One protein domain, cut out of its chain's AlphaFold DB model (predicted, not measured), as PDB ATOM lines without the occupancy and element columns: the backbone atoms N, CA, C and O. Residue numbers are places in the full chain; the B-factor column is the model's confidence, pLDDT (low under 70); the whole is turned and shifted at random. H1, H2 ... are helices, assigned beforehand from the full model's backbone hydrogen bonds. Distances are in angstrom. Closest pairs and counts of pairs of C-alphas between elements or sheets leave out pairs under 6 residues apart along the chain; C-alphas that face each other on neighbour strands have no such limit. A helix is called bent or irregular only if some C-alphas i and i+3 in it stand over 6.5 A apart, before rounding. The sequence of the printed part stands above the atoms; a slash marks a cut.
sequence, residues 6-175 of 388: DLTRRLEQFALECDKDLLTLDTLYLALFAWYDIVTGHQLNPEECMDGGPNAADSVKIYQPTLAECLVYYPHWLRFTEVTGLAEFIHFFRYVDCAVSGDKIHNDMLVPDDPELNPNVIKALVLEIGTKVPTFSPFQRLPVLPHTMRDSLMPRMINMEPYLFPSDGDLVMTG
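This is residues 6 to 175 of the 388 residues of an uncharacterized protein of Trichoderma gamsii (UniProt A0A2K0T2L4). H2 and H3 cross in the middle, H4 crosses H3, and H1 covers the start of H2 and reaches H5; a long loop leads to H6. The printed part has 170 residues with six named helices, H1 to H6, under half of its residues, and no named strand: all helix. It is compact, radius of gyration of the C-alphas 17.0 A, spanning 44 by 39 by 33 A.

H1, residues 6 to 17, begins at C-alpha 6 (-52.863, -48.554, 13.597). H2 is 25 to 40, 22.0 A; H3 67 to 84, 24.8 A, kinked 40 degrees near 74 and only just irregular, C-alphas 72 and 75 being 7.0 A apart. H4 is 92 to 105, 20.2 A; H5 119 to 127; H6, 168 to 173, ends at C-alpha 173 (-44.702, -28.441, 20.613).

H1 touches H2's residues 25 to 28 alone (closest C-alphas Glu 12 and Leu 25, 6.6 A). H1's residues 6 to 7 alone touch H5 (closest C-alphas Leu 7 and Leu 125, 6.3 A). H3's residues 67 to 75 alone touch H2, about perpendicular at 77 degrees (closest C-alphas Ala 31 and Leu 71, 5.2 A). H3's 69 to 77 alone touch H4, about perpendicular at 79 degrees (closest C-alphas Tyr 73 and Val 96, 6.0 A). H6 touches no helix. Every O i to N i+4 pair is within hydrogen-bond range in H1, H2, H4, H5 and H6; in H3, 12 of 14.

The printed part has no cut. The links H2 to H3, H4 to H5 and H5 to H6 are long; residues 132 to 137 stand free. pLDDT is under 70 in residues 42 to 63, 84 to 89, 106 to 110 and 155 to 163.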
ATOM      1  N   ASP A   6     -53.607 -47.297  13.696       95.00
ATOM      2  CA  ASP A   6     -52.863 -48.554  13.597       95.00
ATOM      3  C   ASP A   6     -51.347 -48.329  13.673       95.00
ATOM      4  O   ASP A   6     -50.661 -49.084  14.352       95.00
ATOM      5  N   LEU A   7     -50.829 -47.244  13.080       94.88
ATOM      6  CA  LEU A   7     -49.419 -46.868  13.229       94.88
ATOM      7  C   LEU A   7     -49.071 -46.595  14.694       94.88
ATOM      8  O   LEU A   7     -48.082 -47.104  15.204       94.88
ATOM      9  N   THR A   8     -49.917 -45.811  15.366       95.06
ATOM     10  CA  THR A   8     -49.741 -45.464  16.784       95.06
ATOM     11  C   THR A   8     -49.730 -46.718  17.653       95.06
ATOM     12  O   THR A   8     -48.787 -46.926  18.404       95.06
ATOM     13  N   ARG A   9     -50.718 -47.604  17.468       95.25
ATOM     14  CA  ARG A   9     -50.833 -48.872  18.198       95.25
ATOM     15  C   ARG A   9     -49.585 -49.743  18.042       95.25
ATOM     16  O   ARG A   9     -49.114 -50.291  19.030       95.25
ATOM     17  N   ARG A  10     -49.057 -49.876  16.820       94.88
ATOM     18  CA  ARG A  10     -47.854 -50.682  16.543       94.88
ATOM     19  C   ARG A  10     -46.618 -50.116  17.237       94.88
ATOM     20  O   ARG A  10     -45.877 -50.868  17.849       94.88
ATOM     21  N   LEU A  11     -46.418 -48.797  17.183       94.31
ATOM     22  CA  LEU A  11     -45.288 -48.152  17.859       94.31
ATOM     23  C   LEU A  11     -45.403 -48.236  19.387       94.31
ATOM     24  O   LEU A  11     -44.401 -48.460  20.056       94.31
ATOM     25  N   GLU A  12     -46.607 -48.088  19.945       92.81
ATOM     26  CA  GLU A  12     -46.849 -48.284  21.380       92.81
ATOM     27  C   GLU A  12     -46.560 -49.726  21.806       92.81
ATOM     28  O   GLU A  12     -45.912 -49.943  22.824       92.81
ATOM     29  N   GLN A  13     -47.008 -50.710  21.024       90.94
ATOM     30  CA  GLN A  13     -46.738 -52.122  21.288       90.94
ATOM     31  C   GLN A  13     -45.237 -52.422  21.235       90.94
ATOM     32  O   GLN A  13     -44.710 -53.000  22.179       90.94
ATOM     33  N   PHE A  14     -44.539 -51.925  20.213       91.62
ATOM     34  CA  PHE A  14     -43.086 -52.036  20.112       91.62
ATOM     35  C   PHE A  14     -42.366 -51.410  21.318       91.62
ATOM     36  O   PHE A  14     -41.456 -52.006  21.884       91.62
ATOM     37  N   ALA A  15     -42.800 -50.226  21.767       89.56
ATOM     38  CA  ALA A  15     -42.230 -49.574  22.947       89.56
ATOM     39  C   ALA A  15     -42.368 -50.430  24.217       89.56
ATOM     40  O   ALA A  15     -41.476 -50.426  25.059       89.56
ATOM     41  N   LEU A  16     -43.483 -51.156  24.359       86.69
ATOM     42  CA  LEU A  16     -43.727 -52.044  25.498       86.69
ATOM     43  C   LEU A  16     -42.862 -53.311  25.463       86.69
ATOM     44  O   LEU A  16     -42.616 -53.894  26.517       86.69
ATOM     45  N   GLU A  17     -42.421 -53.739  24.281       86.00
ATOM     46  CA  GLU A  17     -41.529 -54.891  24.106       86.00
ATOM     47  C   GLU A  17     -40.059 -54.540  24.397       86.00
ATOM     48  O   GLU A  17     -39.295 -55.399  24.835       86.00
ATOM     49  N   CYS A  18     -39.676 -53.270  24.234       82.44
ATOM     50  CA  CYS A  18     -38.339 -52.746  24.526       82.44
ATOM     51  C   CYS A  18     -38.233 -52.208  25.968       82.44
ATOM     52  O   CYS A  18     -38.020 -51.018  26.193       82.44
ATOM     53  N   ASP A  19     -38.370 -53.082  26.965       74.56
ATOM     54  CA  ASP A  19     -38.458 -52.712  28.391       74.56
ATOM     55  C   ASP A  19     -37.191 -52.071  28.995       74.56
ATOM     56  O   ASP A  19     -37.242 -51.458  30.067       74.56
ATOM     57  N   LYS A  20     -36.052 -52.204  28.314       73.31
ATOM     58  CA  LYS A  20     -34.755 -51.651  28.730       73.31
ATOM     59  C   LYS A  20     -34.515 -50.221  28.253       73.31
ATOM     60  O   LYS A  20     -33.639 -49.556  28.807       73.31
ATOM     61  N   ASP A  21     -35.288 -49.747  27.278       74.75
ATOM     62  CA  ASP A  21     -35.078 -48.456  26.633       74.75
ATOM     63  C   ASP A  21     -36.230 -47.492  26.917       74.75
ATOM     64  O   ASP A  21     -37.409 -47.847  26.923       74.75
ATOM     65  N   LEU A  22     -35.897 -46.217  27.136       78.56
ATOM     66  CA  LEU A  22     -36.906 -45.174  27.314       78.56
ATOM     67  C   LEU A  22     -37.429 -44.715  25.946       78.56
ATOM     68  O   LEU A  22     -37.044 -43.663  25.431       78.56
ATOM     69  N   LEU A  23     -38.314 -45.515  25.356       84.19
ATOM     70  CA  LEU A  23     -38.935 -45.221  24.066       84.19
ATOM     71  C   LEU A  23     -40.266 -44.493  24.267       84.19
ATOM     72  O   LEU A  23     -41.292 -45.087  24.590       84.19
ATOM     73  N   THR A  24     -40.256 -43.174  24.066       86.75
ATOM     74  CA  THR A  24     -41.499 -42.393  23.998       86.75
ATOM     75  C   THR A  24     -42.079 -42.442  22.590       86.75
ATOM     76  O   THR A  24     -41.339 -42.517  21.607       86.75
ATOM     77  N   LEU A  25     -43.404 -42.342  22.477       90.12
ATOM     78  CA  LEU A  25     -44.077 -42.341  21.179       90.12
ATOM     79  C   LEU A  25     -43.572 -41.206  20.263       90.12
ATOM     80  O   LEU A  25     -43.378 -41.421  19.068       90.12
ATOM     81  N   ASP A  26     -43.274 -40.031  20.825       88.19
ATOM     82  CA  ASP A  26     -42.725 -38.893  20.077       88.19
ATOM     83  C   ASP A  26     -41.327 -39.198  19.513       88.19
ATOM     84  O   ASP A  26     -41.039 -38.910  18.348       88.19
ATOM     85  N   THR A  27     -40.467 -39.850  20.302       87.12
ATOM     86  CA  THR A  27     -39.142 -40.299  19.846       87.12
ATOM     87  C   THR A  27     -39.247 -41.368  18.758       87.12
ATOM     88  O   THR A  27     -38.497 -41.322  17.782       87.12
ATOM     89  N   LEU A  28     -40.205 -42.293  18.874       91.88
ATOM     90  CA  LEU A  28     -40.446 -43.325  17.865       91.88
ATOM     91  C   LEU A  28     -40.936 -42.735  16.541       91.88
ATOM     92  O   LEU A  28     -40.493 -43.173  15.481       91.88
ATOM     93  N   TYR A  29     -41.789 -41.708  16.572       91.56
ATOM     94  CA  TYR A  29     -42.183 -41.008  15.349       91.56
ATOM     95  C   TYR A  29     -40.999 -40.321  14.665       91.56
ATOM     96  O   TYR A  29     -40.900 -40.381  13.440       91.56
ATOM     97  N   LEU A  30     -40.084 -39.702  15.419       89.56
ATOM     98  CA  LEU A  30     -38.872 -39.132  14.827       89.56
ATOM     99  C   LEU A  30     -37.992 -40.195  14.178       89.56
ATOM    100  O   LEU A  30     -37.572 -40.021  13.037       89.56
ATOM    101  N   ALA A  31     -37.736 -41.291  14.891       91.88
ATOM    102  CA  ALA A  31     -36.934 -42.400  14.394       91.88
ATOM    103  C   ALA A  31     -37.536 -42.995  13.112       91.88
ATOM    104  O   ALA A  31     -36.833 -43.212  12.124       91.88
ATOM    105  N   LEU A  32     -38.861 -43.175  13.102       93.69
ATOM    106  CA  LEU A  32     -39.622 -43.620  11.940       93.69
ATOM    107  C   LEU A  32     -39.465 -42.664  10.756       93.69
ATOM    108  O   LEU A  32     -39.234 -43.114   9.637       93.69
ATOM    109  N   PHE A  33     -39.591 -41.355  10.981       90.38
ATOM    110  CA  PHE A  33     -39.433 -40.365   9.921       90.38
ATOM    111  C   PHE A  33     -38.001 -40.299   9.395       90.38
ATOM    112  O   PHE A  33     -37.827 -40.228   8.183       90.38
ATOM    113  N   ALA A  34     -36.996 -40.378  10.269       88.81
ATOM    114  CA  ALA A  34     -35.594 -40.431   9.872       88.81
ATOM    115  C   ALA A  34     -35.312 -41.669   9.007       88.81
ATOM    116  O   ALA A  34     -34.742 -41.550   7.927       88.81
ATOM    117  N   TRP A  35     -35.780 -42.847   9.432       91.69
ATOM    118  CA  TRP A  35     -35.679 -44.068   8.633       91.69
ATOM    119  C   TRP A  35     -36.408 -43.932   7.295       91.69
ATOM    120  O   TRP A  35     -35.814 -44.207   6.256       91.69
ATOM    121  N   TYR A  36     -37.666 -43.479   7.306       90.81
ATOM    122  CA  TYR A  36     -38.490 -43.337   6.106       90.81
ATOM    123  C   TYR A  36     -37.834 -42.405   5.081       90.81
ATOM    124  O   TYR A  36     -37.776 -42.740   3.898       90.81
ATOM    125  N   ASP A  37     -37.304 -41.268   5.528       85.69
ATOM    126  CA  ASP A  37     -36.660 -40.282   4.662       85.69
ATOM    127  C   ASP A  37     -35.393 -40.834   4.014       85.69
ATOM    128  O   ASP A  37     -35.189 -40.635   2.821       85.69
ATOM    129  N   ILE A  38     -34.580 -41.581   4.765       84.00
ATOM    130  CA  ILE A  38     -33.358 -42.196   4.236       84.00
ATOM    131  C   ILE A  38     -33.698 -43.303   3.228       84.00
ATOM    132  O   ILE A  38     -33.108 -43.352   2.153       84.00
ATOM    133  N   VAL A  39     -34.673 -44.176   3.519       85.38
ATOM    134  CA  VAL A  39     -35.012 -45.298   2.614       85.38
ATOM    135  C   VAL A  39     -35.844 -44.896   1.394       85.38
ATOM    136  O   VAL A  39     -35.979 -45.699   0.471       85.38
ATOM    137  N   THR A  40     -36.477 -43.720   1.398       82.81
ATOM    138  CA  THR A  40     -37.278 -43.226   0.260       82.81
ATOM    139  C   THR A  40     -36.602 -42.087  -0.502       82.81
ATOM    140  O   THR A  40     -36.894 -41.886  -1.679       82.81
ATOM    141  N   GLY A  41     -35.687 -41.355   0.135       72.44
ATOM    142  CA  GLY A  41     -34.917 -40.285  -0.475       72.44
ATOM    143  C   GLY A  41     -33.593 -40.786  -1.040       72.44
ATOM    144  O   GLY A  41     -32.593 -40.794  -0.333       72.44
ATOM    145  N   HIS A  42     -33.546 -41.088  -2.341       53.34
ATOM    146  CA  HIS A  42     -32.306 -41.453  -3.055       53.34
ATOM    147  C   HIS A  42     -31.151 -40.442  -2.881       53.34
ATOM    148  O   HIS A  42     -29.989 -40.801  -2.996       53.34
ATOM    149  N   GLN A  43     -31.457 -39.170  -2.592       50.56
ATOM    150  CA  GLN A  43     -30.458 -38.109  -2.377       50.56
ATOM    151  C   GLN A  43     -29.942 -38.021  -0.930       50.56
ATOM    152  O   GLN A  43     -28.962 -37.330  -0.670       50.56
ATOM    153  N   LEU A  44     -30.619 -38.678   0.016       51.53
ATOM    154  CA  LEU A  44     -30.254 -38.696   1.437       51.53
ATOM    155  C   LEU A  44     -29.421 -39.927   1.804       51.53
ATOM    156  O   LEU A  44     -28.990 -40.045   2.946       51.53
ATOM    157  N   ASN A  45     -29.164 -40.806   0.833       51.62
ATOM    158  CA  ASN A  45     -28.115 -41.803   0.905       51.62
ATOM    159  C   ASN A  45     -26.861 -41.215   0.222       51.62
ATOM    160  O   ASN A  45     -26.724 -41.327  -0.998       51.62
ATOM    161  N   PRO A  46     -25.963 -40.535   0.964       49.75
ATOM    162  CA  PRO A  46     -24.800 -39.857   0.382       49.75
ATOM    163  C   PRO A  46     -23.890 -40.798  -0.417       49.75
ATOM    164  O   PRO A  46     -23.105 -40.324  -1.231       49.75
ATOM    165  N   GLU A  47     -24.011 -42.112  -0.224       49.41
ATOM    166  CA  GLU A  47     -23.239 -43.126  -0.938       49.41
ATOM    167  C   GLU A  47     -23.858 -43.488  -2.302       49.41
ATOM    168  O   GLU A  47     -23.123 -43.575  -3.282       49.41
ATOM    169  N   GLU A  48     -25.194 -43.523  -2.433       44.59
ATOM    170  CA  GLU A  48     -25.871 -43.666  -3.743       44.59
ATOM    171  C   GLU A  48     -25.564 -42.482  -4.678       44.59
ATOM    172  O   GLU A  48     -25.469 -42.645  -5.895       44.59
ATOM    173  N   CYS A  49     -25.358 -41.284  -4.117       42.59
ATOM    174  CA  CYS A  49     -24.935 -40.109  -4.882       42.59
ATOM    175  C   CYS A  49     -23.478 -40.186  -5.381       42.59
ATOM    176  O   CYS A  49     -23.143 -39.477  -6.332       42.59
ATOM    177  N   MET A  50     -22.617 -41.013  -4.774       44.00
ATOM    178  CA  MET A  50     -21.211 -41.174  -5.183       44.00
ATOM    179  C   MET A  50     -21.000 -42.297  -6.214       44.00
ATOM    180  O   MET A  50     -20.009 -42.265  -6.941       44.00
ATOM    181  N   ASP A  51     -21.952 -43.223  -6.357       45.34
ATOM    182  CA  ASP A  51     -21.884 -44.376  -7.271       45.34
ATOM    183  C   ASP A  51     -22.208 -44.053  -8.750       45.34
ATOM    184  O   ASP A  51     -22.311 -44.941  -9.594       45.34
ATOM    185  N   GLY A  52     -22.320 -42.775  -9.131       39.03
ATOM    186  CA  GLY A  52     -22.646 -42.336 -10.500       39.03
ATOM    187  C   GLY A  52     -21.581 -42.603 -11.582       39.03
ATOM    188  O   GLY A  52     -21.648 -42.010 -12.660       39.03
ATOM    189  N   GLY A  53     -20.579 -43.448 -11.318       43.69
ATOM    190  CA  GLY A  53     -19.517 -43.809 -12.257       43.69
ATOM    191  C   GLY A  53     -19.685 -45.230 -12.820       43.69
ATOM    192  O   GLY A  53     -20.016 -46.144 -12.072       43.69
ATOM    193  N   PRO A  54     -19.372 -45.484 -14.106       43.12
ATOM    194  CA  PRO A  54     -19.533 -46.800 -14.745       43.12
ATOM    195  C   PRO A  54     -18.660 -47.934 -14.161       43.12
ATOM    196  O   PRO A  54     -18.778 -49.070 -14.608       43.12
ATOM    197  N   ASN A  55     -17.820 -47.647 -13.159       42.59
ATOM    198  CA  ASN A  55     -16.985 -48.614 -12.434       42.59
ATOM    199  C   ASN A  55     -17.415 -48.827 -10.964       42.59
ATOM    200  O   ASN A  55     -16.713 -49.522 -10.234       42.59
ATOM    201  N   ALA A  56     -18.540 -48.261 -10.515       47.19
ATOM    202  CA  ALA A  56     -19.051 -48.362  -9.138       47.19
ATOM    203  C   ALA A  56     -19.723 -49.718  -8.830       47.19
ATOM    204  O   ALA A  56     -20.761 -49.799  -8.185       47.19
ATOM    205  N   ALA A  57     -19.173 -50.811  -9.360       42.28
ATOM    206  CA  ALA A  57     -19.804 -52.123  -9.278       42.28
ATOM    207  C   ALA A  57     -19.549 -52.869  -7.955       42.28
ATOM    208  O   ALA A  57     -20.145 -53.920  -7.778       42.28
ATOM    209  N   ASP A  58     -18.739 -52.348  -7.022       45.25
ATOM    210  CA  ASP A  58     -18.446 -53.027  -5.740       45.25
ATOM    211  C   ASP A  58     -18.146 -52.069  -4.554       45.25
ATOM    212  O   ASP A  58     -17.665 -52.500  -3.503       45.25
ATOM    213  N   SER A  59     -18.417 -50.764  -4.670       43.34
ATOM    214  CA  SER A  59     -18.153 -49.788  -3.601       43.34
ATOM    215  C   SER A  59     -19.242 -49.808  -2.520       43.34
ATOM    216  O   SER A  59     -20.341 -49.323  -2.723       43.34
ATOM    217  N   VAL A  60     -18.908 -50.394  -1.363       49.16
ATOM    218  CA  VAL A  60     -19.539 -50.235  -0.033       49.16
ATOM    219  C   VAL A  60     -21.074 -50.151  -0.044       49.16
ATOM    220  O   VAL A  60     -21.671 -49.098   0.145       49.16
ATOM    221  N   LYS A  61     -21.753 -51.297  -0.158       51.28
ATOM    222  CA  LYS A  61     -23.154 -51.374   0.281       51.28
ATOM    223  C   LYS A  61     -23.200 -51.145   1.792       51.28
ATOM    224  O   LYS A  61     -22.853 -52.056   2.543       51.28
ATOM    225  N   ILE A  62     -23.640 -49.967   2.236       54.91
ATOM    226  CA  ILE A  62     -24.018 -49.771   3.641       54.91
ATOM    227  C   ILE A  62     -25.081 -50.817   3.977       54.91
ATOM    228  O   ILE A  62     -26.070 -50.972   3.250       54.91
ATOM    229  N   TYR A  63     -24.889 -51.517   5.090       68.12
ATOM    230  CA  TYR A  63     -25.965 -52.246   5.738       68.12
ATOM    231  C   TYR A  63     -27.179 -51.322   5.891       68.12
ATOM    232  O   TYR A  63     -27.058 -50.206   6.393       68.12
ATOM    233  N   GLN A  64     -28.345 -51.762   5.421       79.62
ATOM    234  CA  GLN A  64     -29.602 -51.067   5.674       79.62
ATOM    235  C   GLN A  64     -30.198 -51.653   6.952       79.62
ATOM    236  O   GLN A  64     -30.693 -52.785   6.901       79.62
ATOM    237  N   PRO A  65     -30.159 -50.927   8.083       86.94
ATOM    238  CA  PRO A  65     -30.730 -51.430   9.313       86.94
ATOM    239  C   PRO A  65     -32.235 -51.616   9.163       86.94
ATOM    240  O   PRO A  65     -32.925 -50.898   8.423       86.94
ATOM    241  N   THR A  66     -32.752 -52.599   9.883       90.56
ATOM    242  CA  THR A  66     -34.188 -52.823   9.994       90.56
ATOM    243  C   THR A  66     -34.860 -51.625  10.665       90.56
ATOM    244  O   THR A  66     -34.238 -50.857  11.403       90.56
ATOM    245  N   LEU A  67     -36.165 -51.457  10.430       92.94
ATOM    246  CA  LEU A  67     -36.930 -50.406  11.101       92.94
ATOM    247  C   LEU A  67     -36.833 -50.543  12.628       92.94
ATOM    248  O   LEU A  67     -36.628 -49.541  13.299       92.94
ATOM    249  N   ALA A  68     -36.930 -51.763  13.162       92.75
ATOM    250  CA  ALA A  68     -36.838 -52.024  14.596       92.75
ATOM    251  C   ALA A  68     -35.486 -51.573  15.180       92.75
ATOM    252  O   ALA A  68     -35.460 -50.862  16.183       92.75
ATOM    253  N   GLU A  69     -34.371 -51.887  14.506       91.75
ATOM    254  CA  GLU A  69     -33.041 -51.395  14.893       91.75
ATOM    255  C   GLU A  69     -33.007 -49.858  14.872       91.75
ATOM    256  O   GLU A  69     -32.586 -49.226  15.838       91.75
ATOM    257  N   CYS A  70     -33.528 -49.222  13.824       93.25
ATOM    258  CA  CYS A  70     -33.592 -47.763  13.776       93.25
ATOM    259  C   CYS A  70     -34.436 -47.161  14.913       93.25
ATOM    260  O   CYS A  70     -34.029 -46.163  15.502       93.25
ATOM    261  N   LEU A  71     -35.589 -47.747  15.242       93.25
ATOM    262  CA  LEU A  71     -36.458 -47.252  16.312       93.25
ATOM    263  C   LEU A  71     -35.764 -47.287  17.678       93.25
ATOM    264  O   LEU A  71     -35.852 -46.306  18.417       93.25
ATOM    265  N   VAL A  72     -35.047 -48.373  17.985       90.69
ATOM    266  CA  VAL A  72     -34.288 -48.512  19.239       90.69
ATOM    267  C   VAL A  72     -33.115 -47.540  19.259       90.69
ATOM    268  O   VAL A  72     -33.008 -46.724  20.166       90.69
ATOM    269  N   TYR A  73     -32.255 -47.561  18.239       91.19
ATOM    270  CA  TYR A  73     -30.967 -46.863  18.290       91.19
ATOM    271  C   TYR A  73     -31.030 -45.367  17.966       91.19
ATOM    272  O   TYR A  73     -30.051 -44.658  18.207       91.19
ATOM    273  N   TYR A  74     -32.148 -44.842  17.463       91.56
ATOM    274  CA  TYR A  74     -32.289 -43.410  17.181       91.56
ATOM    275  C   TYR A  74     -32.090 -42.505  18.412       91.56
ATOM    276  O   TYR A  74     -31.243 -41.611  18.348       91.56
ATOM    277  N   PRO A  75     -32.770 -42.721  19.560       88.69
ATOM    278  CA  PRO A  75     -32.468 -41.967  20.777       88.69
ATOM    279  C   PRO A  75     -31.005 -42.088  21.217       88.69
ATOM    280  O   PRO A  75     -30.440 -41.126  21.741       88.69
ATOM    281  N   HIS A  76     -30.358 -43.227  20.953       87.44
ATOM    282  CA  HIS A  76     -28.942 -43.389  21.260       87.44
ATOM    283  C   HIS A  76     -28.041 -42.580  20.337       87.44
ATOM    284  O   HIS A  76     -27.086 -41.981  20.811       87.44
ATOM    285  N   TRP A  77     -28.360 -42.519  19.047       89.12
ATOM    286  CA  TRP A  77     -27.650 -41.689  18.082       89.12
ATOM    287  C   TRP A  77     -27.720 -40.200  18.451       89.12
ATOM    288  O   TRP A  77     -26.699 -39.507  18.431       89.12
ATOM    289  N   LEU A  78     -28.903 -39.721  18.860       86.25
ATOM    290  CA  LEU A  78     -29.099 -38.348  19.338       86.25
ATOM    291  C   LEU A  78     -28.195 -38.046  20.540       86.25
ATOM    292  O   LEU A  78     -27.429 -37.080  20.527       86.25
ATOM    293  N   ARG A  79     -28.237 -38.909  21.561       85.31
ATOM    294  CA  ARG A  79     -27.448 -38.745  22.786       85.31
ATOM    295  C   ARG A  79     -25.947 -38.914  22.555       85.31
ATOM    296  O   ARG A  79     -25.157 -38.177  23.137       85.31
ATOM    297  N   PHE A  80     -25.544 -39.864  21.721       84.00
ATOM    298  CA  PHE A  80     -24.148 -40.067  21.356       84.00
ATOM    299  C   PHE A  80     -23.577 -38.809  20.707       84.00
ATOM    300  O   PHE A  80     -22.506 -38.347  21.097       84.00
ATOM    301  N   THR A  81     -24.316 -38.223  19.766       80.38
ATOM    302  CA  THR A  81     -23.907 -37.004  19.064       80.38
ATOM    303  C   THR A  81     -23.756 -35.821  20.023       80.38
ATOM    304  O   THR A  81     -22.753 -35.112  19.965       80.38
ATOM    305  N   GLU A  82     -24.695 -35.674  20.961       81.19
ATOM    306  CA  GLU A  82     -24.633 -34.684  22.042       81.19
ATOM    307  C   GLU A  82     -23.371 -34.842  22.901       81.19
ATOM    308  O   GLU A  82     -22.622 -33.892  23.101       81.19
ATOM    309  N   VAL A  83     -23.111 -36.054  23.399       72.88
ATOM    310  CA  VAL A  83     -21.996 -36.322  24.323       72.88
ATOM    311  C   VAL A  83     -20.636 -36.208  23.635       72.88
ATOM    312  O   VAL A  83     -19.643 -35.871  24.277       72.88
ATOM    313  N   THR A  84     -20.566 -36.516  22.342       69.44
ATOM    314  CA  THR A  84     -19.310 -36.479  21.582       69.44
ATOM    315  C   THR A  84     -18.994 -35.109  20.995       69.44
ATOM    316  O   THR A  84     -17.848 -34.887  20.608       69.44
ATOM    317  N   GLY A  85     -19.966 -34.190  20.942       64.81
ATOM    318  CA  GLY A  85     -19.746 -32.814  20.493       64.81
ATOM    319  C   GLY A  85     -19.219 -32.718  19.058       64.81
ATOM    320  O   GLY A  85     -18.444 -31.816  18.746       64.81
ATOM    321  N   LEU A  86     -19.568 -33.680  18.194       58.16
ATOM    322  CA  LEU A  86     -18.999 -33.761  16.849       58.16
ATOM    323  C   LEU A  86     -19.376 -32.532  16.012       58.16
ATOM    324  O   LEU A  86     -20.522 -32.086  16.013       58.16
ATOM    325  N   ALA A  87     -18.401 -32.025  15.254       53.56
ATOM    326  CA  ALA A  87     -18.600 -30.917  14.317       53.56
ATOM    327  C   ALA A  87     -19.505 -31.295  13.127       53.56
ATOM    328  O   ALA A  87     -20.083 -30.419  12.489       53.56
ATOM    329  N   GLU A  88     -19.627 -32.595  12.846       57.28
ATOM    330  CA  GLU A  88     -20.485 -33.185  11.820       57.28
ATOM    331  C   GLU A  88     -21.154 -34.443  12.385       57.28
ATOM    332  O   GLU A  88     -20.574 -35.154  13.208       57.28
ATOM    333  N   PHE A  89     -22.377 -34.738  11.947       66.19
ATOM    334  CA  PHE A  89     -23.126 -35.883  12.457       66.19
ATOM    335  C   PHE A  89     -22.793 -37.156  11.690       66.19
ATOM    336  O   PHE A  89     -22.842 -37.187  10.460       66.19
ATOM    337  N   ILE A  90     -22.508 -38.234  12.426       73.75
ATOM    338  CA  ILE A  90     -22.406 -39.571  11.837       73.75
ATOM    339  C   ILE A  90     -23.749 -39.900  11.191       73.75
ATOM    340  O   ILE A  90     -24.796 -39.729  11.819       73.75
ATOM    341  N   HIS A  91     -23.720 -40.391   9.952       80.19
ATOM    342  CA  HIS A  91     -24.928 -40.832   9.264       80.19
ATOM    343  C   HIS A  91     -25.690 -41.854  10.116       80.19
ATOM    344  O   HIS A  91     -25.107 -42.837  10.581       80.19
ATOM    345  N   PHE A  92     -26.995 -41.642  10.286       84.31
ATOM    346  CA  PHE A  92     -27.816 -42.422  11.208       84.31
ATOM    347  C   PHE A  92     -27.704 -43.938  10.964       84.31
ATOM    348  O   PHE A  92     -27.409 -44.674  11.898       84.31
ATOM    349  N   PHE A  93     -27.811 -44.418   9.719       84.94
ATOM    350  CA  PHE A  93     -27.703 -45.863   9.443       84.94
ATOM    351  C   PHE A  93     -26.320 -46.444   9.737       84.94
ATOM    352  O   PHE A  93     -26.237 -47.580  10.188       84.94
ATOM    353  N   ARG A  94     -25.245 -45.665   9.542       82.44
ATOM    354  CA  ARG A  94     -23.886 -46.119   9.875       82.44
ATOM    355  C   ARG A  94     -23.736 -46.274  11.384       82.44
ATOM    356  O   ARG A  94     -23.170 -47.252  11.850       82.44
ATOM    357  N   TYR A  95     -24.281 -45.326  12.148       86.38
ATOM    358  CA  TYR A  95     -24.304 -45.435  13.601       86.38
ATOM    359  C   TYR A  95     -25.069 -46.684  14.056       86.38
ATOM    360  O   TYR A  95     -24.551 -47.440  14.874       86.38
ATOM    361  N   VAL A  96     -26.273 -46.910  13.516       87.06
ATOM    362  CA  VAL A  96     -27.099 -48.072  13.879       87.06
ATOM    363  C   VAL A  96     -26.377 -49.373  13.539       87.06
ATOM    364  O   VAL A  96     -26.310 -50.247  14.390       87.06
ATOM    365  N   ASP A  97     -25.781 -49.486  12.351       84.12
ATOM    366  CA  ASP A  97     -25.012 -50.668  11.948       84.12
ATOM    367  C   ASP A  97     -23.863 -50.979  12.921       84.12
ATOM    368  O   ASP A  97     -23.735 -52.103  13.419       84.12
ATOM    369  N   CYS A  98     -23.066 -49.963  13.272       83.44
ATOM    370  CA  CYS A  98     -21.978 -50.116  14.237       83.44
ATOM    371  C   CYS A  98     -22.487 -50.510  15.630       83.44
ATOM    372  O   CYS A  98     -21.912 -51.399  16.259       83.44
ATOM    373  N   ALA A  99     -23.553 -49.865  16.113       84.62
ATOM    374  CA  ALA A  99     -24.104 -50.122  17.440       84.62
ATOM    375  C   ALA A  99     -24.706 -51.532  17.536       84.62
ATOM    376  O   ALA A  99     -24.346 -52.301  18.421       84.62
ATOM    377  N   VAL A 100     -25.520 -51.916  16.551       84.19
ATOM    378  CA  VAL A 100     -26.104 -53.257  16.432       84.19
ATOM    379  C   VAL A 100     -25.020 -54.330  16.355       84.19
ATOM    380  O   VAL A 100     -25.128 -55.370  17.006       84.19
ATOM    381  N   SER A 101     -23.979 -54.107  15.552       82.38
ATOM    382  CA  SER A 101     -22.857 -55.041  15.439       82.38
ATOM    383  C   SER A 101     -22.120 -55.196  16.771       82.38
ATOM    384  O   SER A 101     -21.775 -56.315  17.151       82.38
ATOM    385  N   GLY A 102     -21.938 -54.095  17.506       79.50
ATOM    386  CA  GLY A 102     -21.394 -54.100  18.861       79.50
ATOM    387  C   GLY A 102     -22.234 -54.942  19.821       79.50
ATOM    388  O   GLY A 102     -21.702 -55.852  20.459       79.50
ATOM    389  N   ASP A 103     -23.541 -54.714  19.876       80.31
ATOM    390  CA  ASP A 103     -24.434 -55.407  20.814       80.31
ATOM    391  C   ASP A 103     -24.609 -56.895  20.465       80.31
ATOM    392  O   ASP A 103     -24.677 -57.748  21.356       80.31
ATOM    393  N   LYS A 104     -24.584 -57.247  19.170       78.12
ATOM    394  CA  LYS A 104     -24.570 -58.646  18.703       78.12
ATOM    395  C   LYS A 104     -23.347 -59.409  19.216       78.12
ATOM    396  O   LYS A 104     -23.484 -60.564  19.614       78.12
ATOM    397  N   ILE A 105     -22.167 -58.781  19.246       74.19
ATOM    398  CA  ILE A 105     -20.935 -59.404  19.763       74.19
ATOM    399  C   ILE A 105     -21.045 -59.687  21.267       74.19
ATOM    400  O   ILE A 105     -20.559 -60.716  21.735       74.19
ATOM    401  N   HIS A 106     -21.714 -58.809  22.014       68.25
ATOM    402  CA  HIS A 106     -21.883 -58.942  23.462       68.25
ATOM    403  C   HIS A 106     -23.089 -59.813  23.858       68.25
ATOM    404  O   HIS A 106     -23.310 -60.049  25.042       68.25
ATOM    405  N   ASN A 107     -23.818 -60.362  22.873       60.50
ATOM    406  CA  ASN A 107     -25.052 -61.134  23.055       60.50
ATOM    407  C   ASN A 107     -26.144 -60.364  23.822       60.50
ATOM    408  O   ASN A 107     -26.996 -60.962  24.480       60.50
ATOM    409  N   ASP A 108     -26.117 -59.039  23.703       64.62
ATOM    410  CA  ASP A 108     -27.019 -58.117  24.387       64.62
ATOM    411  C   ASP A 108     -28.158 -57.643  23.476       64.62
ATOM    412  O   ASP A 108     -28.859 -56.714  23.848       64.62
ATOM    413  N   MET A 109     -28.369 -58.279  22.311       62.53
ATOM    414  CA  MET A 109     -29.385 -57.917  21.305       62.53
ATOM    415  C   MET A 109     -30.681 -57.372  21.933       62.53
ATOM    416  O   MET A 109     -31.498 -58.124  22.467       62.53
ATOM    417  N   LEU A 110     -30.841 -56.048  21.846       65.12
ATOM    418  CA  LEU A 110     -31.943 -55.295  22.451       65.12
ATOM    419  C   LEU A 110     -33.163 -55.165  21.533       65.12
ATOM    420  O   LEU A 110     -34.188 -54.642  21.951       65.12
ATOM    421  N   VAL A 111     -33.060 -55.613  20.280       74.44
ATOM    422  CA  VAL A 111     -34.097 -55.374  19.272       74.44
ATOM    423  C   VAL A 111     -35.021 -56.590  19.169       74.44
ATOM    424  O   VAL A 111     -34.547 -57.662  18.776       74.44
ATOM    425  N   PRO A 112     -36.319 -56.456  19.495       74.25
ATOM    426  CA  PRO A 112     -37.276 -57.535  19.302       74.25
ATOM    427  C   PRO A 112     -37.505 -57.791  17.805       74.25
ATOM    428  O   PRO A 112     -37.539 -56.867  16.988       74.25
ATOM    429  N   ASP A 113     -37.664 -59.066  17.448       74.06
ATOM    430  CA  ASP A 113     -38.127 -59.463  16.117       74.06
ATOM    431  C   ASP A 113     -39.642 -59.235  16.054       74.06
ATOM    432  O   ASP A 113     -40.427 -60.101  16.446       74.06
ATOM    433  N   ASP A 114     -40.045 -58.029  15.651       75.69
ATOM    434  CA  ASP A 114     -41.450 -57.625  15.613       75.69
ATOM    435  C   ASP A 114     -42.041 -57.788  14.193       75.69
ATOM    436  O   ASP A 114     -41.799 -56.956  13.304       75.69
ATOM    437  N   PRO A 115     -42.871 -58.824  13.948       72.38
ATOM    438  CA  PRO A 115     -43.526 -59.023  12.660       72.38
ATOM    439  C   PRO A 115     -44.580 -57.946  12.345       72.38
ATOM    440  O   PRO A 115     -44.963 -57.789  11.179       72.38
ATOM    441  N   GLU A 116     -45.067 -57.195  13.341       80.25
ATOM    442  CA  GLU A 116     -45.996 -56.081  13.149       80.25
ATOM    443  C   GLU A 116     -45.316 -54.831  12.568       80.25
ATOM    444  O   GLU A 116     -46.006 -54.012  11.948       80.25
ATOM    445  N   LEU A 117     -43.988 -54.708  12.654       86.69
ATOM    446  CA  LEU A 117     -43.200 -53.629  12.046       86.69
ATOM    447  C   LEU A 117     -42.770 -53.931  10.602       86.69
ATOM    448  O   LEU A 117     -41.655 -53.624  10.175       86.69
ATOM    449  N   ASN A 118     -43.674 -54.495   9.797       89.44
ATOM    450  CA  ASN A 118     -43.401 -54.746   8.384       89.44
ATOM    451  C   ASN A 118     -43.101 -53.425   7.631       89.44
ATOM    452  O   ASN A 118     -43.993 -52.573   7.528       89.44
ATOM    453  N   PRO A 119     -41.912 -53.264   7.013       89.38
ATOM    454  CA  PRO A 119     -41.511 -52.008   6.376       89.38
ATOM    455  C   PRO A 119     -42.482 -51.483   5.315       89.38
ATOM    456  O   PRO A 119     -42.670 -50.274   5.200       89.38
ATOM    457  N   ASN A 120     -43.120 -52.362   4.537       91.25
ATOM    458  CA  ASN A 120     -44.040 -51.948   3.474       91.25
ATOM    459  C   ASN A 120     -45.372 -51.450   4.042       91.25
ATOM    460  O   ASN A 120     -45.906 -50.446   3.572       91.25
ATOM    461  N   VAL A 121     -45.882 -52.123   5.076       93.06
ATOM    462  CA  VAL A 121     -47.097 -51.699   5.789       93.06
ATOM    463  C   VAL A 121     -46.856 -50.356   6.470       93.06
ATOM    464  O   VAL A 121     -47.665 -49.442   6.335       93.06
ATOM    465  N   ILE A 122     -45.710 -50.199   7.136       94.31
ATOM    466  CA  ILE A 122     -45.348 -48.950   7.803       94.31
ATOM    467  C   ILE A 122     -45.187 -47.806   6.797       94.31
ATOM    468  O   ILE A 122     -45.718 -46.724   7.032       94.31
ATOM    469  N   LYS A 123     -44.543 -48.033   5.644       93.50
ATOM    470  CA  LYS A 123     -44.461 -47.026   4.570       93.50
ATOM    471  C   LYS A 123     -45.848 -46.569   4.108       93.50
ATOM    472  O   LYS A 123     -46.064 -45.368   3.965       93.50
ATOM    473  N   ALA A 124     -46.790 -47.496   3.918       93.62
ATOM    474  CA  ALA A 124     -48.164 -47.151   3.551       93.62
ATOM    475  C   ALA A 124     -48.851 -46.307   4.638       93.62
ATOM    476  O   ALA A 124     -49.440 -45.275   4.331       93.62
ATOM    477  N   LEU A 125     -48.695 -46.681   5.911       94.69
ATOM    478  CA  LEU A 125     -49.249 -45.926   7.039       94.69
ATOM    479  C   LEU A 125     -48.617 -44.533   7.195       94.69
ATOM    480  O   LEU A 125     -49.312 -43.581   7.542       94.69
ATOM    481  N   VAL A 126     -47.320 -44.373   6.919       92.62
ATOM    482  CA  VAL A 126     -46.653 -43.057   6.940       92.62
ATOM    483  C   VAL A 126     -47.251 -42.121   5.887       92.62
ATOM    484  O   VAL A 126     -47.444 -40.938   6.164       92.62
ATOM    485  N   LEU A 127     -47.611 -42.638   4.708       90.81
ATOM    486  CA  LEU A 127     -48.262 -41.853   3.652       90.81
ATOM    487  C   LEU A 127     -49.681 -41.388   4.019       90.81
ATOM    488  O   LEU A 127     -50.170 -40.417   3.446       90.81
ATOM    489  N   GLU A 128     -50.334 -42.043   4.981       92.88
ATOM    490  CA  GLU A 128     -51.646 -41.643   5.507       92.88
ATOM    491  C   GLU A 128     -51.558 -40.547   6.588       92.88
ATOM    492  O   GLU A 128     -52.587 -40.046   7.053       92.88
ATOM    493  N   ILE A 129     -50.350 -40.154   7.012       91.38
ATOM    494  CA  ILE A 129     -50.169 -39.095   8.010       91.38
ATOM    495  C   ILE A 129     -50.661 -37.761   7.445       91.38
ATOM    496  O   ILE A 129     -50.264 -37.304   6.375       91.38
ATOM    497  N   GLY A 130     -51.525 -37.109   8.220       88.75
ATOM    498  CA  GLY A 130     -52.164 -35.852   7.850       88.75
ATOM    499  C   GLY A 130     -51.705 -34.660   8.685       88.75
ATOM    500  O   GLY A 130     -51.156 -34.772   9.789       88.75
ATOM    501  N   THR A 131     -52.000 -33.470   8.175       85.69
ATOM    502  CA  THR A 131     -51.898 -32.216   8.924       85.69
ATOM    503  C   THR A 131     -53.246 -31.866   9.565       85.69
ATOM    504  O   THR A 131     -54.306 -32.089   8.986       85.69
ATOM    505  N   LYS A 132     -53.222 -31.278  10.768       84.38
ATOM    506  CA  LYS A 132     -54.422 -30.649  11.360       84.38
ATOM    507  C   LYS A 132     -54.644 -29.230  10.822       84.38
ATOM    508  O   LYS A 132     -55.711 -28.664  11.028       84.38
ATOM    509  N   VAL A 133     -53.630 -28.651  10.178       81.12
ATOM    510  CA  VAL A 133     -53.626 -27.275   9.682       81.12
ATOM    511  C   VAL A 133     -53.668 -27.315   8.152       81.12
ATOM    512  O   VAL A 133     -52.670 -27.710   7.549       81.12
ATOM    513  N   PRO A 134     -54.776 -26.904   7.508       77.62
ATOM    514  CA  PRO A 134     -54.980 -27.074   6.064       77.62
ATOM    515  C   PRO A 134     -53.915 -26.432   5.166       77.62
ATOM    516  O   PRO A 134     -53.754 -26.839   4.024       77.62
ATOM    517  N   THR A 135     -53.203 -25.418   5.662       82.88
ATOM    518  CA  THR A 135     -52.195 -24.665   4.899       82.88
ATOM    519  C   THR A 135     -50.818 -25.325   4.863       82.88
ATOM    520  O   THR A 135     -49.947 -24.835   4.153       82.88
ATOM    521  N   PHE A 136     -50.598 -26.398   5.626       80.00
ATOM    522  CA  PHE A 136     -49.299 -27.066   5.721       80.00
ATOM    523  C   PHE A 136     -49.335 -28.445   5.076       80.00
ATOM    524  O   PHE A 136     -50.281 -29.202   5.265       80.00
ATOM    525  N   SER A 137     -48.274 -28.805   4.361       83.00
ATOM    526  CA  SER A 137     -48.090 -30.188   3.916       83.00
ATOM    527  C   SER A 137     -47.745 -31.082   5.116       83.00
ATOM    528  O   SER A 137     -46.963 -30.653   5.966       83.00
ATOM    529  N   PRO A 138     -48.242 -32.333   5.198       76.50
ATOM    530  CA  PRO A 138     -47.779 -33.286   6.214       76.50
ATOM    531  C   PRO A 138     -46.277 -33.597   6.087       76.50
ATOM    532  O   PRO A 138     -45.642 -33.972   7.070       76.50
ATOM    533  N   PHE A 139     -45.696 -33.381   4.903       78.06
ATOM    534  CA  PHE A 139     -44.264 -33.542   4.642       78.06
ATOM    535  C   PHE A 139     -43.438 -32.307   5.016       78.06
ATOM    536  O   PHE A 139     -42.212 -32.386   5.078       78.06
ATOM    537  N   GLN A 140     -44.084 -31.171   5.295       79.31
ATOM    538  CA  GLN A 140     -43.413 -29.982   5.810       79.31
ATOM    539  C   GLN A 140     -43.152 -30.177   7.307       79.31
ATOM    540  O   GLN A 140     -43.926 -29.750   8.164       79.31
ATOM    541  N   ARG A 141     -42.077 -30.907   7.603       76.38
ATOM    542  CA  ARG A 141     -41.659 -31.280   8.957       76.38
ATOM    543  C   ARG A 141     -40.618 -30.308   9.495       76.38
ATOM    544  O   ARG A 141     -39.821 -29.756   8.743       76.38
ATOM    545  N   LEU A 142     -40.630 -30.139  10.813       78.75
ATOM    546  CA  LEU A 142     -39.591 -29.432  11.549       78.75
ATOM    547  C   LEU A 142     -38.342 -30.326  11.608       78.75
ATOM    548  O   LEU A 142     -38.424 -31.416  12.180       78.75
ATOM    549  N   PRO A 143     -37.201 -29.915  11.037       74.56
ATOM    550  CA  PRO A 143     -35.993 -30.721  11.095       74.56
ATOM    551  C   PRO A 143     -35.345 -30.581  12.480       74.56
ATOM    552  O   PRO A 143     -34.719 -29.567  12.794       74.56
ATOM    553  N   VAL A 144     -35.507 -31.604  13.319       78.12
ATOM    554  CA  VAL A 144     -34.869 -31.678  14.640       78.12
ATOM    555  C   VAL A 144     -33.507 -32.344  14.490       78.12
ATOM    556  O   VAL A 144     -33.401 -33.461  13.990       78.12
ATOM    557  N   LEU A 145     -32.467 -31.637  14.914       78.38
ATOM    558  CA  LEU A 145     -31.087 -32.102  14.920       78.38
ATOM    559  C   LEU A 145     -30.627 -32.230  16.374       78.38
ATOM    560  O   LEU A 145     -31.178 -31.537  17.229       78.38
ATOM    561  N   PRO A 146     -29.608 -33.055  16.677       78.44
ATOM    562  CA  PRO A 146     -29.097 -33.203  18.041       78.44
ATOM    563  C   PRO A 146     -28.853 -31.856  18.742       78.44
ATOM    564  O   PRO A 146     -29.379 -31.622  19.824       78.44
ATOM    565  N   HIS A 147     -28.197 -30.917  18.052       79.12
ATOM    566  CA  HIS A 147     -27.889 -29.580  18.571       79.12
ATOM    567  C   HIS A 147     -29.094 -28.630  18.719       79.12
ATOM    568  O   HIS A 147     -28.957 -27.533  19.259       79.12
ATOM    569  N   THR A 148     -30.264 -28.989  18.177       81.62
ATOM    570  CA  THR A 148     -31.508 -28.216  18.332       81.62
ATOM    571  C   THR A 148     -32.479 -28.860  19.307       81.62
ATOM    572  O   THR A 148     -33.520 -28.276  19.594       81.62
ATOM    573  N   MET A 149     -32.158 -30.031  19.858       84.88
ATOM    574  CA  MET A 149     -32.964 -30.629  20.914       84.88
ATOM    575  C   MET A 149     -32.931 -29.786  22.189       84.88
ATOM    576  O   MET A 149     -31.975 -29.061  22.475       84.88
ATOM    577  N   ARG A 150     -33.990 -29.915  22.996       83.19
ATOM    578  CA  ARG A 150     -34.081 -29.213  24.276       83.19
ATOM    579  C   ARG A 150     -32.916 -29.602  25.184       83.19
ATOM    580  O   ARG A 150     -32.585 -30.784  25.310       83.19
ATOM    581  N   ASP A 151     -32.345 -28.595  25.838       82.38
ATOM    582  CA  ASP A 151     -31.222 -28.717  26.769       82.38
ATOM    583  C   ASP A 151     -29.943 -29.305  26.137       82.38
ATOM    584  O   ASP A 151     -29.092 -29.822  26.860       82.38
ATOM    585  N   SER A 152     -29.809 -29.238  24.805       82.31
ATOM    586  CA  SER A 152     -28.547 -29.536  24.126       82.31
ATOM    587  C   SER A 152     -27.489 -28.495  24.485       82.31
ATOM    588  O   SER A 152     -27.751 -27.288  24.509       82.31
ATOM    589  N   LEU A 153     -26.287 -28.982  24.773       77.62
ATOM    590  CA  LEU A 153     -25.083 -28.197  25.018       77.62
ATOM    591  C   LEU A 153     -24.249 -28.023  23.745       77.62
ATOM    592  O   LEU A 153     -23.273 -27.274  23.754       77.62
ATOM    593  N   MET A 154     -24.614 -28.698  22.650       70.38
ATOM    594  CA  MET A 154     -23.891 -28.567  21.393       70.38
ATOM    595  C   MET A 154     -24.015 -27.144  20.836       70.38
ATOM    596  O   MET A 154     -25.096 -26.543  20.860       70.38
ATOM    597  N   PRO A 155     -22.932 -26.596  20.261       67.81
ATOM    598  CA  PRO A 155     -23.015 -25.333  19.553       67.81
ATOM    599  C   PRO A 155     -23.956 -25.473  18.351       67.81
ATOM    600  O   PRO A 155     -23.955 -26.481  17.640       67.81
ATOM    601  N   ARG A 156     -24.756 -24.433  18.095       65.44
ATOM    602  CA  ARG A 156     -25.629 -24.399  16.915       65.44
ATOM    603  C   ARG A 156     -24.786 -24.442  15.643       65.44
ATOM    604  O   ARG A 156     -23.841 -23.664  15.503       65.44
ATOM    605  N   MET A 157     -25.152 -25.308  14.699       60.88
ATOM    606  CA  MET A 157     -24.457 -25.390  13.414       60.88
ATOM    607  C   MET A 157     -24.743 -24.147  12.567       60.88
ATOM    608  O   MET A 157     -25.834 -23.983  12.039       60.88
ATOM    609  N   ILE A 158     -23.771 -23.256  12.412       57.72
ATOM    610  CA  ILE A 158     -23.931 -22.049  11.587       57.72
ATOM    611  C   ILE A 158     -23.814 -22.360  10.082       57.72
ATOM    612  O   ILE A 158     -23.198 -23.349   9.696       57.72
ATOM    613  N   ASN A 159     -24.368 -21.489   9.229       57.84
ATOM    614  CA  ASN A 159     -24.305 -21.562   7.755       57.84
ATOM    615  C   ASN A 159     -24.999 -22.776   7.105       57.84
ATOM    616  O   ASN A 159     -24.598 -23.219   6.033       57.84
ATOM    617  N   MET A 160     -26.061 -23.293   7.718       55.72
ATOM    618  CA  MET A 160     -26.837 -24.426   7.195       55.72
ATOM    619  C   MET A 160     -27.938 -24.029   6.188       55.72
ATOM    620  O   MET A 160     -28.919 -24.751   6.048       55.72
ATOM    621  N   GLU A 161     -27.850 -22.882   5.509       49.06
ATOM    622  CA  GLU A 161     -28.932 -22.405   4.631       49.06
ATOM    623  C   GLU A 161     -29.331 -23.458   3.573       49.06
ATOM    624  O   GLU A 161     -28.456 -24.052   2.941       49.06
ATOM    625  N   PRO A 162     -30.641 -23.715   3.366       59.38
ATOM    626  CA  PRO A 162     -31.806 -22.946   3.826       59.38
ATOM    627  C   PRO A 162     -32.387 -23.376   5.196       59.38
ATOM    628  O   PRO A 162     -33.553 -23.098   5.474       59.38
ATOM    629  N   TYR A 163     -31.630 -24.074   6.047       65.38
ATOM    630  CA  TYR A 163     -32.098 -24.552   7.352       65.38
ATOM    631  C   TYR A 163     -32.552 -23.402   8.260       65.38
ATOM    632  O   TYR A 163     -31.767 -22.531   8.642       65.38
ATOM    633  N   LEU A 164     -33.828 -23.433   8.640       71.25
ATOM    634  CA  LEU A 164     -34.400 -22.532   9.631       71.25
ATOM    635  C   LEU A 164     -34.364 -23.206  10.997       71.25
ATOM    636  O   LEU A 164     -34.914 -24.295  11.174       71.25
ATOM    637  N   PHE A 165     -33.744 -22.535  11.964       75.00
ATOM    638  CA  PHE A 165     -33.725 -23.010  13.338       75.00
ATOM    639  C   PHE A 165     -35.143 -23.058  13.911       75.00
ATOM    640  O   PHE A 165     -35.845 -22.043  13.851       75.00
ATOM    641  N   PRO A 166     -35.545 -24.193  14.508       81.56
ATOM    642  CA  PRO A 166     -36.754 -24.259  15.314       81.56
ATOM    643  C   PRO A 166     -36.754 -23.185  16.404       81.56
ATOM    644  O   PRO A 166     -35.727 -22.953  17.047       81.56
ATOM    645  N   SER A 167     -37.899 -22.545  16.641       82.12
ATOM    646  CA  SER A 167     -38.067 -21.739  17.850       82.12
ATOM    647  C   SER A 167     -38.228 -22.641  19.078       82.12
ATOM    648  O   SER A 167     -38.640 -23.796  18.963       82.12
ATOM    649  N   ASP A 168     -37.977 -22.108  20.275       78.19
ATOM    650  CA  ASP A 168     -38.213 -22.850  21.523       78.19
ATOM    651  C   ASP A 168     -39.677 -23.309  21.637       78.19
ATOM    652  O   ASP A 168     -39.958 -24.400  22.126       78.19
ATOM    653  N   GLY A 169     -40.615 -22.499  21.130       80.81
ATOM    654  CA  GLY A 169     -42.025 -22.864  21.041       80.81
ATOM    655  C   GLY A 169     -42.254 -24.063  20.123       80.81
ATOM    656  O   GLY A 169     -42.955 -24.993  20.513       80.81
ATOM    657  N   ASP A 170     -41.621 -24.084  18.948       81.81
ATOM    658  CA  ASP A 170     -41.716 -25.216  18.019       81.81
ATOM    659  C   ASP A 170     -41.176 -26.496  18.658       81.81
ATOM    660  O   ASP A 170     -41.827 -27.537  18.589       81.81
ATOM    661  N   LEU A 171     -40.029 -26.405  19.340       81.25
ATOM    662  CA  LEU A 171     -39.412 -27.529  20.043       81.25
ATOM    663  C   LEU A 171     -40.297 -28.046  21.179       81.25
ATOM    664  O   LEU A 171     -40.492 -29.252  21.289       81.25
ATOM    665  N   VAL A 172     -40.901 -27.173  21.986       79.12
ATOM    666  CA  VAL A 172     -41.845 -27.590  23.039       79.12
ATOM    667  C   VAL A 172     -43.060 -28.306  22.445       79.12
ATOM    668  O   VAL A 172     -43.516 -29.310  22.991       79.12
ATOM    669  N   MET A 173     -43.558 -27.837  21.299       78.19
ATOM    670  CA  MET A 173     -44.702 -28.441  20.613       78.19
ATOM    671  C   MET A 173     -44.404 -29.823  20.015       78.19
ATOM    672  O   MET A 173     -45.349 -30.546  19.696       78.19
ATOM    673  N   THR A 174     -43.130 -30.210  19.880       78.69
ATOM    674  CA  THR A 174     -42.761 -31.570  19.453       78.69
ATOM    675  C   THR A 174     -42.999 -32.631  20.526       78.69
ATOM    676  O   THR A 174     -43.020 -33.808  20.189       78.69
ATOM    677  N   GLY A 175     -43.149 -32.243  21.800       79.75
ATOM    678  CA  GLY A 175     -43.263 -33.189  22.916       79.75
ATOM    679  C   GLY A 175     -41.960 -33.916  23.265       79.75
ATOM    680  O   GLY A 175     -41.935 -34.708  24.204       79.75
TER     681      GLY A 175